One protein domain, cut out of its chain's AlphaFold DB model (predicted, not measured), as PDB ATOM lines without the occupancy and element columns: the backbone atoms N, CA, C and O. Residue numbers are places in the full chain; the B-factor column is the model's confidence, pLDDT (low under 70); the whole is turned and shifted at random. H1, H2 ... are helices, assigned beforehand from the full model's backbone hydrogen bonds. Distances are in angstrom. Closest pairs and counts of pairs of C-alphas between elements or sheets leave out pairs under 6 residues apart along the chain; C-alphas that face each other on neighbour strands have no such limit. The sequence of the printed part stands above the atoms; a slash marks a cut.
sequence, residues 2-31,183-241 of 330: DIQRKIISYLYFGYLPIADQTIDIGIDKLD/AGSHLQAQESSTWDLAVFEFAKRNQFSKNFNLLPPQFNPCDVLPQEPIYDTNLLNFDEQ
ATOM      1  N   ASP A   2      16.280  30.088  14.942       89.31
ATOM      2  CA  ASP A   2      16.502  29.431  13.647       89.31
ATOM      3  C   ASP A   2      17.656  30.092  12.862       89.31
ATOM      4  O   ASP A   2      18.118  31.183  13.206       89.31
ATOM      5  N   ILE A   3      18.160  29.414  11.826       90.69
ATOM      6  CA  ILE A   3      19.338  29.866  11.070       90.69
ATOM      7  C   ILE A   3      19.101  31.181  10.321       90.69
ATOM      8  O   ILE A   3      20.008  32.007  10.246       90.69
ATOM      9  N   GLN A   4      17.891  31.403   9.807       91.25
ATOM     10  CA  GLN A   4      17.565  32.618   9.069       91.25
ATOM     11  C   GLN A   4      17.603  33.822  10.008       91.25
ATOM     12  O   GLN A   4      18.243  34.827   9.699       91.25
ATOM     13  N   ARG A   5      16.999  33.695  11.192       91.56
ATOM     14  CA  ARG A   5      17.026  34.730  12.224       91.56
ATOM     15  C   ARG A   5      18.449  35.004  12.710       91.56
ATOM     16  O   ARG A   5      18.811  36.168  12.815       91.56
ATOM     17  N   LYS A   6      19.296  33.976  12.879       93.31
ATOM     18  CA  LYS A   6      20.729  34.161  13.198       93.31
ATOM     19  C   LYS A   6      21.472  34.966  12.131       93.31
ATOM     20  O   LYS A   6      22.219  35.879  12.474       93.31
ATOM     21  N   ILE A   7      21.266  34.641  10.853       93.19
ATOM     22  CA  ILE A   7      21.900  35.352   9.734       93.19
ATOM     23  C   ILE A   7      21.463  36.816   9.722       93.19
ATOM     24  O   ILE A   7      22.315  37.694   9.646       93.19
ATOM     25  N   ILE A   8      20.163  37.091   9.841       93.38
ATOM     26  CA  ILE A   8      19.643  38.465   9.825       93.38
ATOM     27  C   ILE A   8      20.176  39.263  11.025       93.38
ATOM     28  O   ILE A   8      20.628  40.393  10.849       93.38
ATOM     29  N   SER A   9      20.211  38.669  12.224       94.44
ATOM     30  CA  SER A   9      20.834  39.294  13.396       94.44
ATOM     31  C   SER A   9      22.311  39.603  13.162       94.44
ATOM     32  O   SER A   9      22.743  40.718  13.433       94.44
ATOM     33  N   TYR A  10      23.073  38.659  12.606       94.12
ATOM     34  CA  TYR A  10      24.481  38.876  12.281       94.12
ATOM     35  C   TYR A  10      24.671  39.986  11.239       94.12
ATOM     36  O   TYR A  10      25.566  40.812  11.384       94.12
ATOM     37  N   LEU A  11      23.819  40.058  10.212       92.62
ATOM     38  CA  LEU A  11      23.859  41.138   9.219       92.62
ATOM     39  C   LEU A  11      23.577  42.512   9.841       92.62
ATOM     40  O   LEU A  11      24.156  43.505   9.398       92.62
ATOM     41  N   TYR A  12      22.711  42.574  10.857       94.19
ATOM     42  CA  TYR A  12      22.419  43.816  11.567       94.19
ATOM     43  C   TYR A  12      23.543  44.231  12.520       94.19
ATOM     44  O   TYR A  12      24.013  45.364  12.453       94.19
ATOM     45  N   PHE A  13      23.967  43.330  13.407       94.94
ATOM     46  CA  PHE A  13      24.872  43.632  14.522       94.94
ATOM     47  C   PHE A  13      26.358  43.426  14.185       94.94
ATOM     48  O   PHE A  13      27.229  43.948  14.874       94.94
ATOM     49  N   GLY A  14      26.681  42.664  13.136       93.94
ATOM     50  CA  GLY A  14      28.049  42.212  12.836       93.94
ATOM     51  C   GLY A  14      28.542  41.080  13.751       93.94
ATOM     52  O   GLY A  14      29.686  40.639  13.642       93.94
ATOM     53  N   TYR A  15      27.679  40.621  14.654       95.44
ATOM     54  CA  TYR A  15      27.843  39.475  15.536       95.44
ATOM     55  C   TYR A  15      26.454  38.932  15.902       95.44
ATOM     56  O   TYR A  15      25.442  39.580  15.638       95.44
ATOM     57  N   LEU A  16      26.365  37.740  16.486       95.12
ATOM     58  CA  LEU A  16      25.093  37.207  16.974       95.12
ATOM     59  C   LEU A  16      24.870  37.664  18.425       95.12
ATOM     60  O   LEU A  16      25.631  37.231  19.284       95.12
ATOM     61  N   PRO A  17      23.864  38.508  18.730       93.19
ATOM     62  CA  PRO A  17      23.635  39.021  20.079       93.19
ATOM     63  C   PRO A  17      22.979  37.949  20.956       93.19
ATOM     64  O   PRO A  17      21.776  37.969  21.203       93.19
ATOM     65  N   ILE A  18      23.759  36.965  21.394       84.56
ATOM     66  CA  ILE A  18      23.293  35.984  22.367       84.56
ATOM     67  C   ILE A  18      23.461  36.616  23.742       84.56
ATOM     68  O   ILE A  18      24.580  36.878  24.180       84.56
ATOM     69  N   ALA A  19      22.347  36.867  24.415       69.06
ATOM     70  CA  ALA A  19      22.386  37.105  25.843       69.06
ATOM     71  C   ALA A  19      22.438  35.754  26.550       69.06
ATOM     72  O   ALA A  19      21.568  34.902  26.340       69.06
ATOM     73  N   ASP A  20      23.465  35.562  27.365       63.56
ATOM     74  CA  ASP A  20      23.417  34.529  28.389       63.56
ATOM     75  C   ASP A  20      22.446  34.976  29.498       63.56
ATOM     76  O   ASP A  20      22.179  36.169  29.663       63.56
ATOM     77  N   GLN A  21      21.905  34.033  30.269       64.19
ATOM     78  CA  GLN A  21      21.030  34.359  31.403       64.19
ATOM     79  C   GLN A  21      21.793  35.041  32.551       64.19
ATOM     80  O   GLN A  21      21.177  35.524  33.497       64.19
ATOM     81  N   THR A  22      23.127  35.092  32.474       71.19
ATOM     82  CA  THR A  22      24.010  35.689  33.481       71.19
ATOM     83  C   THR A  22      25.188  36.414  32.836       71.19
ATOM     84  O   THR A  22      25.726  35.954  31.829       71.19
ATOM     85  N   ILE A  23      25.659  37.505  33.448       82.25
ATOM     86  CA  ILE A  23      26.922  38.140  33.049       82.25
ATOM     87  C   ILE A  23      28.072  37.413  33.765       82.25
ATOM     88  O   ILE A  23      28.262  37.557  34.973       82.25
ATOM     89  N   ASP A  24      28.861  36.657  32.999       84.00
ATOM     90  CA  ASP A  24      30.003  35.838  33.447       84.00
ATOM     91  C   ASP A  24      31.243  36.675  33.841       84.00
ATOM     92  O   ASP A  24      32.331  36.534  33.283       84.00
ATOM     93  N   ILE A  25      31.056  37.613  34.772       87.38
ATOM     94  CA  ILE A  25      32.125  38.362  35.459       87.38
ATOM     95  C   ILE A  25      31.879  38.447  36.975       87.38
ATOM     96  O   ILE A  25      32.605  39.123  37.693       87.38
ATOM     97  N   GLY A  26      30.866  37.741  37.488       87.88
ATOM     98  CA  GLY A  26      30.575  37.663  38.917       87.88
ATOM     99  C   GLY A  26      29.903  38.914  39.492       87.88
ATOM    100  O   GLY A  26      30.269  39.358  40.578       87.88
ATOM    101  N   ILE A  27      28.947  39.495  38.756       90.69
ATOM    102  CA  ILE A  27      28.114  40.628  39.210       90.69
ATOM    103  C   ILE A  27      27.276  40.261  40.444       90.69
ATOM    104  O   ILE A  27      27.020  41.101  41.301       90.69
ATOM    105  N   ASP A  28      26.907  38.990  40.579       87.00
ATOM    106  CA  ASP A  28      26.210  38.408  41.731       87.00
ATOM    107  C   ASP A  28      26.992  38.522  43.049       87.00
ATOM    108  O   ASP A  28      26.406  38.425  44.125       87.00
ATOM    109  N   LYS A  29      28.308  38.758  42.978       89.75
ATOM    110  CA  LYS A  29      29.197  38.914  44.139       89.75
ATOM    111  C   LYS A  29      29.469  40.377  44.495       89.75
ATOM    112  O   LYS A  29      30.318  40.637  45.349       89.75
ATOM    113  N   LEU A  30      28.793  41.322  43.836       90.38
ATOM    114  CA  LEU A  30      29.000  42.747  44.057       90.38
ATOM    115  C   LEU A  30      28.523  43.163  45.457       90.38
ATOM    116  O   LEU A  30      27.352  43.019  45.804       90.38
ATOM    117  N   ASP A  31      29.422  43.745  46.248       89.19
ATOM    118  CA  ASP A  31      29.078  44.334  47.544       89.19
ATOM    119  C   ASP A  31      28.520  45.752  47.358       89.19
ATOM    120  O   ASP A  31      29.255  46.743  47.386       89.19
ATOM    121  N   ALA A 183      34.981  50.530  33.462       97.19
ATOM    122  CA  ALA A 183      35.425  51.881  33.765       97.19
ATOM    123  C   ALA A 183      34.489  52.969  33.227       97.19
ATOM    124  O   ALA A 183      34.634  54.113  33.644       97.19
ATOM    125  N   GLY A 184      33.534  52.624  32.360       96.69
ATOM    126  CA  GLY A 184      32.480  53.514  31.891       96.69
ATOM    127  C   GLY A 184      32.709  54.137  30.513       96.69
ATOM    128  O   GLY A 184      32.169  55.211  30.237       96.69
ATOM    129  N   SER A 185      33.475  53.487  29.630       95.25
ATOM    130  CA  SER A 185      33.710  53.953  28.251       95.25
ATOM    131  C   SER A 185      32.445  54.016  27.387       95.25
ATOM    132  O   SER A 185      32.379  54.800  26.440       95.25
ATOM    133  N   HIS A 186      31.428  53.216  27.720       94.50
ATOM    134  CA  HIS A 186      30.146  53.154  27.008       94.50
ATOM    135  C   HIS A 186      28.985  53.815  27.760       94.50
ATOM    136  O   HIS A 186      27.853  53.818  27.260       94.50
ATOM    137  N   LEU A 187      29.251  54.382  28.942       94.25
ATOM    138  CA  LEU A 187      28.246  55.130  29.685       94.25
ATOM    139  C   LEU A 187      27.745  56.307  28.849       94.25
ATOM    140  O   LEU A 187      28.503  56.970  28.144       94.25
ATOM    141  N   GLN A 188      26.443  56.551  28.918       89.81
ATOM    142  CA  GLN A 188      25.801  57.637  28.190       89.81
ATOM    143  C   GLN A 188      25.804  58.915  29.031       89.81
ATOM    144  O   GLN A 188      25.890  58.873  30.253       89.81
ATOM    145  N   ALA A 189      25.675  60.084  28.405       88.44
ATOM    146  CA  ALA A 189      25.494  61.319  29.177       88.44
ATOM    147  C   ALA A 189      24.219  61.265  30.043       88.44
ATOM    148  O   ALA A 189      24.152  61.894  31.095       88.44
ATOM    149  N   GLN A 190      23.227  60.497  29.591       89.50
ATOM    150  CA  GLN A 190      21.984  60.228  30.291       89.50
ATOM    151  C   GLN A 190      21.662  58.735  30.188       89.50
ATOM    152  O   GLN A 190      21.636  58.190  29.086       89.50
ATOM    153  N   GLU A 191      21.419  58.097  31.330       92.00
ATOM    154  CA  GLU A 191      21.010  56.691  31.399       92.00
ATOM    155  C   GLU A 191      19.621  56.476  30.783       92.00
ATOM    156  O   GLU A 191      18.735  57.334  30.888       92.00
ATOM    157  N   SER A 192      19.411  55.306  30.177       95.75
ATOM    158  CA  SER A 192      18.083  54.898  29.723       95.75
ATOM    159  C   SER A 192      17.152  54.706  30.920       95.75
ATOM    160  O   SER A 192      17.436  53.931  31.830       95.75
ATOM    161  N   SER A 193      16.008  55.392  30.916       95.69
ATOM    162  CA  SER A 193      15.048  55.355  32.027       95.69
ATOM    163  C   SER A 193      14.201  54.081  32.081       95.69
ATOM    164  O   SER A 193      13.610  53.784  33.118       95.69
ATOM    165  N   THR A 194      14.114  53.336  30.978       97.56
ATOM    166  CA  THR A 194      13.362  52.080  30.871       97.56
ATOM    167  C   THR A 194      14.168  51.030  30.118       97.56
ATOM    168  O   THR A 194      15.057  51.361  29.326       97.56
ATOM    169  N   TRP A 195      13.827  49.756  30.337       97.62
ATOM    170  CA  TRP A 195      14.437  48.637  29.624       97.62
ATOM    171  C   TRP A 195      14.239  48.741  28.106       97.62
ATOM    172  O   TRP A 195      15.210  48.673  27.359       97.62
ATOM    173  N   ASP A 196      13.014  49.016  27.648       97.88
ATOM    174  CA  ASP A 196      12.703  49.156  26.217       97.88
ATOM    175  C   ASP A 196      13.537  50.247  25.533       97.88
ATOM    176  O   ASP A 196      14.004  50.069  24.405       97.88
ATOM    177  N   LEU A 197      13.757  51.372  26.224       97.38
ATOM    178  CA  LEU A 197      14.601  52.447  25.710       97.38
ATOM    179  C   LEU A 197      16.064  52.000  25.614       97.38
ATOM    180  O   LEU A 197      16.706  52.253  24.594       97.38
ATOM    181  N   ALA A 198      16.570  51.292  26.629       97.62
ATOM    182  CA  ALA A 198      17.925  50.748  26.618       97.62
ATOM    183  C   ALA A 198      18.117  49.739  25.476       97.62
ATOM    184  O   ALA A 198      19.112  49.802  24.757       97.62
ATOM    185  N   VAL A 199      17.141  48.850  25.256       97.81
ATOM    186  CA  VAL A 199      17.133  47.873  24.156       97.81
ATOM    187  C   VAL A 199      17.157  48.582  22.804       97.81
ATOM    188  O   VAL A 199      17.971  48.239  21.940       97.81
ATOM    189  N   PHE A 200      16.310  49.597  22.623       97.31
ATOM    190  CA  PHE A 200      16.255  50.384  21.395       97.31
ATOM    191  C   PHE A 200      17.578  51.113  21.112       97.31
ATOM    192  O   PHE A 200      18.139  50.985  20.018       97.31
ATOM    193  N   GLU A 201      18.120  51.841  22.092       96.88
ATOM    194  CA  GLU A 201      19.377  52.573  21.922       96.88
ATOM    195  C   GLU A 201      20.570  51.622  21.766       96.88
ATOM    196  O   GLU A 201      21.445  51.865  20.931       96.88
ATOM    197  N   PHE A 202      20.593  50.485  22.466       96.75
ATOM    198  CA  PHE A 202      21.597  49.446  22.254       96.75
ATOM    199  C   PHE A 202      21.559  48.910  20.819       96.75
ATOM    200  O   PHE A 202      22.609  48.853  20.169       96.75
ATOM    201  N   ALA A 203      20.375  48.556  20.305       96.12
ATOM    202  CA  ALA A 203      20.204  48.063  18.940       96.12
ATOM    203  C   ALA A 203      20.673  49.090  17.905       96.12
ATOM    204  O   ALA A 203      21.373  48.755  16.950       96.12
ATOM    205  N   LYS A 204      20.334  50.361  18.107       94.88
ATOM    206  CA  LYS A 204      20.745  51.464  17.234       94.88
ATOM    207  C   LYS A 204      22.256  51.716  17.275       94.88
ATOM    208  O   LYS A 204      22.881  51.864  16.226       94.88
ATOM    209  N   ARG A 205      22.872  51.738  18.464       93.50
ATOM    210  CA  ARG A 205      24.324  51.956  18.633       93.50
ATOM    211  C   ARG A 205      25.157  50.812  18.056       93.50
ATOM    212  O   ARG A 205      26.230  51.065  17.511       93.50
ATOM    213  N   ASN A 206      24.660  49.580  18.156       94.62
ATOM    214  CA  ASN A 206      25.350  48.376  17.691       94.62
ATOM    215  C   ASN A 206      24.976  47.960  16.259       94.62
ATOM    216  O   ASN A 206      25.357  46.875  15.826       94.62
ATOM    217  N   GLN A 207      24.270  48.807  15.505       94.44
ATOM    218  CA  GLN A 207      24.045  48.573  14.083       94.44
ATOM    219  C   GLN A 207      25.377  48.630  13.320       94.44
ATOM    220  O   GLN A 207      26.035  49.671  13.254       94.44
ATOM    221  N   PHE A 208      25.758  47.511  12.705       92.06
ATOM    222  CA  PHE A 208      27.004  47.362  11.961       92.06
ATOM    223  C   PHE A 208      26.989  48.157  10.652       92.06
ATOM    224  O   PHE A 208      27.859  48.993  10.411       92.06
ATOM    225  N   SER A 209      25.972  47.941   9.814       87.69
ATOM    226  CA  SER A 209      25.799  48.675   8.556       87.69
ATOM    227  C   SER A 209      24.829  49.837   8.739       87.69
ATOM    228  O   SER A 209      23.618  49.631   8.797       87.69
ATOM    229  N   LYS A 210      25.353  51.068   8.792       86.38
ATOM    230  CA  LYS A 210      24.543  52.298   8.916       86.38
ATOM    231  C   LYS A 210      24.001  52.815   7.582       86.38
ATOM    232  O   LYS A 210      22.969  53.473   7.555       86.38
ATOM    233  N   ASN A 211      24.698  52.516   6.484       86.38
ATOM    234  CA  ASN A 211      24.407  53.089   5.165       86.38
ATOM    235  C   ASN A 211      23.611  52.150   4.251       86.38
ATOM    236  O   ASN A 211      23.059  52.599   3.252       86.38
ATOM    237  N   PHE A 212      23.545  50.857   4.579       84.06
ATOM    238  CA  PHE A 212      22.793  49.870   3.810       84.06
ATOM    239  C   PHE A 212      21.852  49.107   4.727       84.06
ATOM    240  O   PHE A 212      22.298  48.497   5.703       84.06
ATOM    241  N   ASN A 213      20.563  49.114   4.385       84.38
ATOM    242  CA  ASN A 213      19.592  48.261   5.046       84.38
ATOM    243  C   ASN A 213      19.693  46.847   4.460       84.38
ATOM    244  O   ASN A 213      19.273  46.603   3.332       84.38
ATOM    245  N   LEU A 214      20.281  45.937   5.233       85.25
ATOM    246  CA  LEU A 214      20.414  44.520   4.881       85.25
ATOM    247  C   LEU A 214      19.260  43.674   5.440       85.25
ATOM    248  O   LEU A 214      19.292  42.449   5.338       85.25
ATOM    249  N   LEU A 215      18.269  44.314   6.071       88.44
ATOM    250  CA  LEU A 215      17.205  43.632   6.792       88.44
ATOM    251  C   LEU A 215      15.939  43.502   5.950       88.44
ATOM    252  O   LEU A 215      15.584  44.421   5.205       88.44
ATOM    253  N   PRO A 216      15.200  42.394   6.110       89.81
ATOM    254  CA  PRO A 216      13.846  42.321   5.595       89.81
ATOM    255  C   PRO A 216      12.933  43.297   6.373       89.81
ATOM    256  O   PRO A 216      13.137  43.475   7.577       89.81
ATOM    257  N   PRO A 217      11.909  43.904   5.736       87.75
ATOM    258  CA  PRO A 217      11.079  44.955   6.347       87.75
ATOM    259  C   PRO A 217      10.425  44.594   7.687       87.75
ATOM    260  O   PRO A 217      10.169  45.466   8.507       87.75
ATOM    261  N   GLN A 218      10.141  43.313   7.902       89.56
ATOM    262  CA  GLN A 218       9.469  42.785   9.087       89.56
ATOM    263  C   GLN A 218      10.409  42.467  10.257       89.56
ATOM    264  O   GLN A 218       9.935  42.053  11.311       89.56
ATOM    265  N   PHE A 219      11.729  42.568  10.078       91.81
ATOM    266  CA  PHE A 219      12.673  42.256  11.147       91.81
ATOM    267  C   PHE A 219      12.928  43.483  12.017       91.81
ATOM    268  O   PHE A 219      13.477  44.480  11.548       91.81
ATOM    269  N   ASN A 220      12.589  43.373  13.299       93.25
ATOM    270  CA  ASN A 220      12.964  44.345  14.311       93.25
ATOM    271  C   ASN A 220      14.192  43.831  15.094       93.25
ATOM    272  O   ASN A 220      14.120  42.764  15.709       93.25
ATOM    273  N   PRO A 221      15.327  44.556  15.097       93.69
ATOM    274  CA  PRO A 221      16.533  44.131  15.808       93.69
ATOM    275  C   PRO A 221      16.350  44.034  17.329       93.69
ATOM    276  O   PRO A 221      17.087  43.288  17.970       93.69
ATOM    277  N   CYS A 222      15.368  44.728  17.911       95.44
ATOM    278  CA  CYS A 222      15.060  44.618  19.338       95.44
ATOM    279  C   CYS A 222      14.502  43.236  19.715       95.44
ATOM    280  O   CYS A 222      14.726  42.767  20.828       95.44
ATOM    281  N   ASP A 223      13.852  42.531  18.782       93.38
ATOM    282  CA  ASP A 223      13.197  41.243  19.050       93.38
ATOM    283  C   ASP A 223      14.196  40.110  19.345       93.38
ATOM    284  O   ASP A 223      13.803  39.012  19.737       93.38
ATOM    285  N   VAL A 224      15.488  40.305  19.061       93.56
ATOM    286  CA  VAL A 224      16.545  39.312  19.334       93.56
ATOM    287  C   VAL A 224      17.361  39.626  20.583       93.56
ATOM    288  O   VAL A 224      18.264  38.862  20.912       93.56
ATOM    289  N   LEU A 225      17.038  40.719  21.271       95.12
ATOM    290  CA  LEU A 225      17.638  41.118  22.539       95.12
ATOM    291  C   LEU A 225      16.760  40.629  23.711       95.12
ATOM    292  O   LEU A 225      15.608  40.233  23.491       95.12
ATOM    293  N   PRO A 226      17.271  40.603  24.956       94.44
ATOM    294  CA  PRO A 226      16.472  40.207  26.108       94.44
ATOM    295  C   PRO A 226      15.273  41.133  26.284       94.44
ATOM    296  O   PRO A 226      15.374  42.348  26.125       94.44
ATOM    297  N   GLN A 227      14.131  40.535  26.605       93.06
ATOM    298  CA  GLN A 227      12.868  41.259  26.759       93.06
ATOM    299  C   GLN A 227      12.701  41.848  28.163       93.06
ATOM    300  O   GLN A 227      11.862  42.711  28.355       93.06
ATOM    301  N   GLU A 228      13.526  41.414  29.116       95.06
ATOM    302  CA  GLU A 228      13.520  41.879  30.501       95.06
ATOM    303  C   GLU A 228      14.960  42.129  30.979       95.06
ATOM    304  O   GLU A 228      15.886  41.485  30.459       95.06
ATOM    305  N   PRO A 229      15.164  43.014  31.975       95.50
ATOM    306  CA  PRO A 229      16.456  43.196  32.627       95.50
ATOM    307  C   PRO A 229      17.014  41.888  33.199       95.50
ATOM    308  O   PRO A 229      16.282  41.042  33.710       95.50
ATOM    309  N   ILE A 230      18.336  41.743  33.147       93.19
ATOM    310  CA  ILE A 230      19.067  40.567  33.643       93.19
ATOM    311  C   ILE A 230      19.315  40.689  35.154       93.19
ATOM    312  O   ILE A 230      19.276  39.699  35.881       93.19
ATOM    313  N   TYR A 231      19.561  41.913  35.625       93.44
ATOM    314  CA  TYR A 231      19.830  42.238  37.022       93.44
ATOM    315  C   TYR A 231      18.970  43.411  37.495       93.44
ATOM    316  O   TYR A 231      18.450  44.203  36.705       93.44
ATOM    317  N   ASP A 232      18.874  43.549  38.815       92.38
ATOM    318  CA  ASP A 232      18.303  44.728  39.459       92.38
ATOM    319  C   ASP A 232      19.131  45.990  39.144       92.38
ATOM    320  O   ASP A 232      20.366  45.953  39.117       92.38
ATOM    321  N   THR A 233      18.460  47.127  38.945       92.00
ATOM    322  CA  THR A 233      19.104  48.405  38.597       92.00
ATOM    323  C   THR A 233      20.022  48.961  39.685       92.00
ATOM    324  O   THR A 233      20.862  49.816  39.410       92.00
ATOM    325  N   ASN A 234      19.903  48.483  40.926       88.81
ATOM    326  CA  ASN A 234      20.837  48.828  41.994       88.81
ATOM    327  C   ASN A 234      22.242  48.259  41.738       88.81
ATOM    328  O   ASN A 234      23.222  48.898  42.139       88.81
ATOM    329  N   LEU A 235      22.331  47.107  41.056       91.62
ATOM    330  CA  LEU A 235      23.588  46.457  40.670       91.62
ATOM    331  C   LEU A 235      24.178  47.087  39.406       91.62
ATOM    332  O   LEU A 235      25.338  47.485  39.411       91.62
ATOM    333  N   LEU A 236      23.381  47.172  38.337       93.88
ATOM    334  CA  LEU A 236      23.798  47.673  37.025       93.88
ATOM    335  C   LEU A 236      22.647  48.409  36.343       93.88
ATOM    336  O   LEU A 236      21.523  47.904  36.329       93.88
ATOM    337  N   ASN A 237      22.926  49.543  35.699       94.56
ATOM    338  CA  ASN A 237      21.910  50.205  34.878       94.56
ATOM    339  C   ASN A 237      21.583  49.379  33.616       94.56
ATOM    340  O   ASN A 237      22.323  48.471  33.231       94.56
ATOM    341  N   PHE A 238      20.460  49.684  32.963       96.81
ATOM    342  CA  PHE A 238      19.983  48.902  31.816       96.81
ATOM    343  C   PHE A 238      20.969  48.881  30.636       96.81
ATOM    344  O   PHE A 238      21.146  47.838  30.004       96.81
ATOM    345  N   ASP A 239      21.637  50.004  30.355       96.38
ATOM    346  CA  ASP A 239      22.623  50.108  29.275       96.38
ATOM    347  C   ASP A 239      23.841  49.200  29.524       96.38
ATOM    348  O   ASP A 239      24.275  48.486  28.616       96.38
ATOM    349  N   GLU A 240      24.371  49.185  30.751       95.94
ATOM    350  CA  GLU A 240      25.492  48.332  31.166       95.94
ATOM    351  C   GLU A 240      25.125  46.850  31.117       95.94
ATOM    352  O   GLU A 240      25.933  46.035  30.674       95.94
ATOM    353  N   GLN A 241      23.903  46.489  31.517       96.00
ATOM    354  CA  GLN A 241      23.436  45.105  31.426       96.00
ATOM    355  C   GLN A 241      23.476  44.598  29.978       96.00
ATOM    356  O   GLN A 241      24.011  43.519  29.726       96.00
TER     357      GLN A 241
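AT A GLANCE: This is residues 2 to 31 and 183 to 241 of the 330 residues of an uncharacterized protein of Methanohalophilus portucalensis (UniProt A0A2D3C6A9). Little regular structure is here: two 11-residue helices, H1 and H2, are set crosswise, two short helices, H3 and H4, pack on H2, and long loops lead from H2 to H3 and from H3 to H4. From H1, residues 14 to 31 run to the opposite end of the long axis. The 89 printed residues, 30 of them in helices in the order H1, H2, H3, H4 with no named strand, are all helix in class, and only just compact, close to loose (radius of gyration of the C-alphas 14.2 A), spanning 44 by 29 by 21 A.

HOW THE PARTS SIT: H1, residues 3 to 13, is close to but not clearly touching H2, residues 195 to 205, with closest C-alphas Phe 13 and Ala 203 7.8 A apart; their lines are about perpendicular at 73 degrees. H3, residues 221 to 224, touches H2, closest C-alphas Val 199 and Cys 222, 6.2 A. H1 and H3 only just touch, with 3 pairs of C-alphas within 8 A, the closest Ser 9 and Pro 221 at 6.9 A. H4, residues 238 to 241, touches H2, closest C-alphas Ala 198 and Asp 239, 5.4 A, and is apart from H1 and H3. In H1 and H2 every O i to N i+4 pair is within hydrogen-bond range; H3 and H4 are too short for one, with O i to N i+3 in range for 0 of 1 and 1 of 1.

IN THESE COORDINATES: H1 begins at C-alpha 3 (19.338, 29.866, 11.070); H1 and H2 each measure 15.2 A, H3 6.0 A and H4 5.1 A. H4 ends at C-alpha 241 (23.436, 45.105, 31.426).

THE WHOLE: The C-alphas farthest apart, of Asp 31 and Pro 217, are 45.0 A apart. Residues 32 to 182 are not printed, and C-alphas 31 and 183 are 16.9 A apart across that cut. The links H2 to H3 and H3 to H4 are long. Residues 19 to 21 have pLDDT under 70.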